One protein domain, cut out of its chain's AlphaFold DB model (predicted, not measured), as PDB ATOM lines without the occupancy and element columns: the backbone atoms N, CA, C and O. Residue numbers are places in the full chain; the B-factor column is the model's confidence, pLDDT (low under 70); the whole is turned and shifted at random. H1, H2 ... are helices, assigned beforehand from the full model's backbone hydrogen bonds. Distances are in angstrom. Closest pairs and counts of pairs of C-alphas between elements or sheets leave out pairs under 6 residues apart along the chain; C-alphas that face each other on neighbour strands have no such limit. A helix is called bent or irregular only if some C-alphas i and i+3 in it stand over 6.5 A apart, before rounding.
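AT A GLANCE: This is residues 3 to 43 of the 61 residues of the protein "Na+:H+ antiporter, NhaA family" of Neptunomonas antarctica (UniProt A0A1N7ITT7). One long helix, H2, makes the length of the model, and a short helix, H1, folds back beside the first part of it in a lopsided helical hairpin. The far part of H2, residues 26 to 43, sticks out alone as a long arm. The printed part has 41 residues with two named helices, H1 then H2 along the chain, and no named strand; its class is all helix. The whole is extended, with a radius of gyration of the C-alphas of 14.3 A, and the C-alphas span 46 by 14 by 7 A, a rod in outline.

HOW THE PARTS SIT: The longest helix is H2, residues 14 to 43, and residues 26 to 43 of it stand free. H1, residues 3 to 9, touches H2, and H2 touches H1 with its residues 17 to 24 alone. The closest C-alphas of the two helices are those of Ile 3 and Lys 21, 6.2 A apart. Their lines stand at a steep tilt of 40 degrees, and they run opposite ways. H1 and H2 form a helical hairpin, and their centres are 17.0 A apart. In both H1 and H2 every backbone O i to N i+4 pair is within hydrogen-bond range.

IN THESE COORDINATES: H2 has 30 residues and measures 43.1 A from C-alpha 14 at (8.721, 25.227, 3.937) to C-alpha 43 at (6.486, 0.214, -31.095). H1 has 7 residues and measures 10.2 A from its first to its last C-alpha, beginning with C-alpha 3 at (3.116, 16.846, -4.197). Neither helix is bent.

THE WHOLE: The two C-alphas farthest apart are those of Asn 12 and Ser 43, at 46.3 A. The printed part has no cut, and the link from H1 to H2, with 4 residues between them, is tight. The mean pLDDT of the printed part is 81.0; residue 3, residue 7 and residues 9 to 18 are under 70.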
ATOM      1  N   ILE A   3       3.010  15.537  -4.875       69.25
ATOM      2  CA  ILE A   3       3.116  16.846  -4.197       69.25
ATOM      3  C   ILE A   3       2.365  16.877  -2.860       69.25
ATOM      4  O   ILE A   3       2.868  17.425  -1.887       69.25
ATOM      5  N   PHE A   4       1.208  16.220  -2.792       75.38
ATOM      6  CA  PHE A   4       0.380  16.175  -1.587       75.38
ATOM      7  C   PHE A   4       1.061  15.417  -0.430       75.38
ATOM      8  O   PHE A   4       0.904  15.767   0.733       75.38
ATOM      9  N   ILE A   5       1.870  14.398  -0.745       72.88
ATOM     10  CA  ILE A   5       2.636  13.634   0.253       72.88
ATOM     11  C   ILE A   5       3.809  14.457   0.800       72.88
ATOM     12  O   ILE A   5       4.073  14.413   2.000       72.88
ATOM     13  N   ALA A   6       4.477  15.244  -0.049       70.06
ATOM     14  CA  ALA A   6       5.525  16.157   0.403       70.06
ATOM     15  C   ALA A   6       4.973  17.214   1.379       70.06
ATOM     16  O   ALA A   6       5.598  17.485   2.400       70.06
ATOM     17  N   GLU A   7       3.772  17.743   1.111       66.62
ATOM     18  CA  GLU A   7       3.093  18.742   1.956       66.62
ATOM     19  C   GLU A   7       2.744  18.215   3.357       66.62
ATOM     20  O   GLU A   7       2.849  18.960   4.328       66.62
ATOM     21  N   LEU A   8       2.423  16.925   3.496       76.06
ATOM     22  CA  LEU A   8       2.175  16.296   4.800       76.06
ATOM     23  C   LEU A   8       3.467  15.957   5.565       76.06
ATOM     24  O   LEU A   8       3.479  16.013   6.792       76.06
ATOM     25  N   GLY A   9       4.552  15.616   4.859       69.12
ATOM     26  CA  GLY A   9       5.840  15.252   5.466       69.12
ATOM     27  C   GLY A   9       6.695  16.443   5.912       69.12
ATOM     28  O   GLY A   9       7.456  16.321   6.868       69.12
ATOM     29  N   PHE A  10       6.544  17.598   5.257       65.19
ATOM     30  CA  PHE A  10       7.371  18.792   5.482       65.19
ATOM     31  C   PHE A  10       6.557  20.026   5.899       65.19
ATOM     32  O   PHE A  10       6.985  21.159   5.691       65.19
ATOM     33  N   VAL A  11       5.394  19.833   6.534       64.31
ATOM     34  CA  VAL A  11       4.465  20.925   6.896       64.31
ATOM     35  C   VAL A  11       5.104  22.029   7.765       64.31
ATOM     36  O   VAL A  11       4.652  23.168   7.732       64.31
ATOM     37  N   ASN A  12       6.170  21.708   8.514       65.62
ATOM     38  CA  ASN A  12       6.909  22.641   9.381       65.62
ATOM     39  C   ASN A  12       8.226  23.168   8.767       65.62
ATOM     40  O   ASN A  12       8.879  24.009   9.380       65.62
ATOM     41  N   TYR A  13       8.614  22.701   7.575       67.31
ATOM     42  CA  TYR A  13       9.874  23.048   6.905       67.31
ATOM     43  C   TYR A  13       9.596  23.482   5.454       67.31
ATOM     44  O   TYR A  13       9.727  22.691   4.517       67.31
ATOM     45  N   PRO A  14       9.170  24.743   5.244       65.62
ATOM     46  CA  PRO A  14       8.721  25.227   3.937       65.62
ATOM     47  C   PRO A  14       9.837  25.295   2.880       65.62
ATOM     48  O   PRO A  14       9.544  25.228   1.687       65.62
ATOM     49  N   GLU A  15      11.104  25.402   3.289       68.25
ATOM     50  CA  GLU A  15      12.256  25.375   2.376       68.25
ATOM     51  C   GLU A  15      12.495  23.964   1.805       68.25
ATOM     52  O   GLU A  15      12.592  23.791   0.587       68.25
ATOM     53  N   ASP A  16      12.460  22.938   2.660       63.41
ATOM     54  CA  ASP A  16      12.568  21.532   2.247       63.41
ATOM     55  C   ASP A  16      11.384  21.104   1.372       63.41
ATOM     56  O   ASP A  16      11.525  20.314   0.432       63.41
ATOM     57  N   LEU A  17      10.209  21.685   1.622       62.28
ATOM     58  CA  LEU A  17       9.012  21.465   0.820       62.28
ATOM     59  C   LEU A  17       9.170  21.983  -0.621       62.28
ATOM     60  O   LEU A  17       8.678  21.359  -1.571       62.28
ATOM     61  N   LEU A  18       9.887  23.099  -0.799       68.69
ATOM     62  CA  LEU A  18      10.210  23.646  -2.116       68.69
ATOM     63  C   LEU A  18      11.165  22.706  -2.867       68.69
ATOM     64  O   LEU A  18      10.902  22.367  -4.023       68.69
ATOM     65  N   MET A  19      12.210  22.206  -2.197       76.19
ATOM     66  CA  MET A  19      13.124  21.215  -2.778       76.19
ATOM     67  C   MET A  19      12.402  19.917  -3.154       76.19
ATOM     68  O   MET A  19      12.571  19.428  -4.272       76.19
ATOM     69  N   ALA A  20      11.525  19.396  -2.294       78.88
ATOM     70  CA  ALA A  20      10.743  18.194  -2.584       78.88
ATOM     71  C   ALA A  20       9.878  18.355  -3.849       78.88
ATOM     72  O   ALA A  20       9.845  17.464  -4.704       78.88
ATOM     73  N   LYS A  21       9.231  19.515  -4.026       78.50
ATOM     74  CA  LYS A  21       8.463  19.844  -5.240       78.50
ATOM     75  C   LYS A  21       9.341  19.840  -6.494       78.50
ATOM     76  O   LYS A  21       8.932  19.280  -7.511       78.50
ATOM     77  N   THR A  22      10.551  20.396  -6.423       84.75
ATOM     78  CA  THR A  22      11.490  20.386  -7.562       84.75
ATOM     79  C   THR A  22      11.975  18.978  -7.907       84.75
ATOM     80  O   THR A  22      11.968  18.605  -9.080       84.75
ATOM     81  N   GLY A  23      12.299  18.158  -6.901       85.25
ATOM     82  CA  GLY A  23      12.705  16.767  -7.094       85.25
ATOM     83  C   GLY A  23      11.595  15.923  -7.721       85.25
ATOM     84  O   GLY A  23      11.842  15.184  -8.671       85.25
ATOM     85  N   ILE A  24      10.351  16.088  -7.260       86.81
ATOM     86  CA  ILE A  24       9.178  15.416  -7.834       86.81
ATOM     87  C   ILE A  24       8.973  15.813  -9.300       86.81
ATOM     88  O   ILE A  24       8.726  14.944 -10.138       86.81
ATOM     89  N   LEU A  25       9.071  17.105  -9.621       87.06
ATOM     90  CA  LEU A  25       8.917  17.588 -10.994       87.06
ATOM     91  C   LEU A  25      10.008  17.027 -11.909       87.06
ATOM     92  O   LEU A  25       9.708  16.541 -13.000       87.06
ATOM     93  N   PHE A  26      11.256  17.035 -11.446       90.88
ATOM     94  CA  PHE A  26      12.383  16.500 -12.201       90.88
ATOM     95  C   PHE A  26      12.258  14.986 -12.423       90.88
ATOM     96  O   PHE A  26      12.366  14.506 -13.552       90.88
ATOM     97  N   ALA A  27      11.941  14.229 -11.371       89.88
ATOM     98  CA  ALA A  27      11.718  12.789 -11.462       89.88
ATOM     99  C   ALA A  27      10.567  12.456 -12.426       89.88
ATOM    100  O   ALA A  27      10.713  11.593 -13.289       89.88
ATOM    101  N   SER A  28       9.451  13.187 -12.354       91.88
ATOM    102  CA  SER A  28       8.320  12.999 -13.269       91.88
ATOM    103  C   SER A  28       8.703  13.263 -14.726       91.88
ATOM    104  O   SER A  28       8.277  12.524 -15.612       91.88
ATOM    105  N   LEU A  29       9.508  14.298 -14.985       93.06
ATOM    106  CA  LEU A  29       9.979  14.616 -16.331       93.06
ATOM    107  C   LEU A  29      10.877  13.500 -16.880       93.06
ATOM    108  O   LEU A  29      10.652  13.012 -17.986       93.06
ATOM    109  N   THR A  30      11.859  13.059 -16.090       95.06
ATOM    110  CA  THR A  30      12.777  11.980 -16.495       95.06
ATOM    111  C   THR A  30      12.048  10.656 -16.732       95.06
ATOM    112  O   THR A  30      12.295  10.003 -17.746       95.06
ATOM    113  N   ALA A  31      11.090  10.292 -15.874       93.31
ATOM    114  CA  ALA A  31      10.269   9.096 -16.046       93.31
ATOM    115  C   ALA A  31       9.392   9.170 -17.308       93.31
ATOM    116  O   ALA A  31       9.292   8.188 -18.042       93.31
ATOM    117  N   GLY A  32       8.807  10.338 -17.598       93.56
ATOM    118  CA  GLY A  32       8.021  10.560 -18.813       93.56
ATOM    119  C   GLY A  32       8.854  10.408 -20.087       93.56
ATOM    120  O   GLY A  32       8.455   9.682 -20.994       93.56
ATOM    121  N   ILE A  33      10.035  11.032 -20.138       96.44
ATOM    122  CA  ILE A  33      10.944  10.941 -21.294       96.44
ATOM    123  C   ILE A  33      11.448   9.506 -21.472       96.44
ATOM    124  O   ILE A  33      11.381   8.961 -22.572       96.44
ATOM    125  N   SER A  34      11.909   8.870 -20.393       95.62
ATOM    126  CA  SER A  34      12.406   7.493 -20.437       95.62
ATOM    127  C   SER A  34      11.321   6.511 -20.881       95.62
ATOM    128  O   SER A  34      11.574   5.660 -21.732       95.62
ATOM    129  N   GLY A  35      10.104   6.634 -20.341       93.19
ATOM    130  CA  GLY A  35       8.970   5.798 -20.731       93.19
ATOM    131  C   GLY A  35       8.545   6.027 -22.181       93.19
ATOM    132  O   GLY A  35       8.268   5.069 -22.899       93.19
ATOM    133  N   PHE A  36       8.558   7.280 -22.642       93.75
ATOM    134  CA  PHE A  36       8.232   7.624 -24.025       93.75
ATOM    135  C   PHE A  36       9.249   7.056 -25.020       93.75
ATOM    136  O   PHE A  36       8.856   6.444 -26.010       93.75
ATOM    137  N   ILE A  37      10.550   7.201 -24.748       95.38
ATOM    138  CA  ILE A  37      11.616   6.646 -25.598       95.38
ATOM    139  C   ILE A  37      11.500   5.120 -25.661       95.38
ATOM    140  O   ILE A  37      11.584   4.542 -26.746       95.38
ATOM    141  N   TRP A  38      11.263   4.473 -24.517       93.38
ATOM    142  CA  TRP A  38      11.065   3.027 -24.456       93.38
ATOM    143  C   TRP A  38       9.878   2.576 -25.309       93.38
ATOM    144  O   TRP A  38      10.017   1.674 -26.135       93.38
ATOM    145  N   LEU A  39       8.724   3.235 -25.163       89.88
ATOM    146  CA  LEU A  39       7.522   2.914 -25.930       89.88
ATOM    147  C   LEU A  39       7.726   3.155 -27.431       89.88
ATOM    148  O   LEU A  39       7.309   2.338 -28.246       89.88
ATOM    149  N   TYR A  40       8.396   4.247 -27.802       89.88
ATOM    150  CA  TYR A  40       8.684   4.575 -29.196       89.88
ATOM    151  C   TYR A  40       9.565   3.510 -29.865       89.88
ATOM    152  O   TYR A  40       9.260   3.054 -30.968       89.88
ATOM    153  N   LEU A  41      10.624   3.063 -29.183       89.88
ATOM    154  CA  LEU A  41      11.500   1.999 -29.679       89.88
ATOM    155  C   LEU A  41      10.786   0.644 -29.733       89.88
ATOM    156  O   LEU A  41      10.906  -0.066 -30.729       89.88
ATOM    157  N   ALA A  42      10.011   0.302 -28.700       88.00
ATOM    158  CA  ALA A  42       9.245  -0.942 -28.658       88.00
ATOM    159  C   ALA A  42       8.169  -0.998 -29.755       88.00
ATOM    160  O   ALA A  42       7.964  -2.045 -30.365       88.00
ATOM    161  N   SER A  43       7.515   0.129 -30.052       81.81
ATOM    162  CA  SER A  43       6.486   0.214 -31.095       81.81
ATOM    163  C   SER A  43       7.068   0.048 -32.503       81.81
ATOM    164  O   SER A  43       6.460  -0.593 -33.356       81.81
TER     165      SER A  43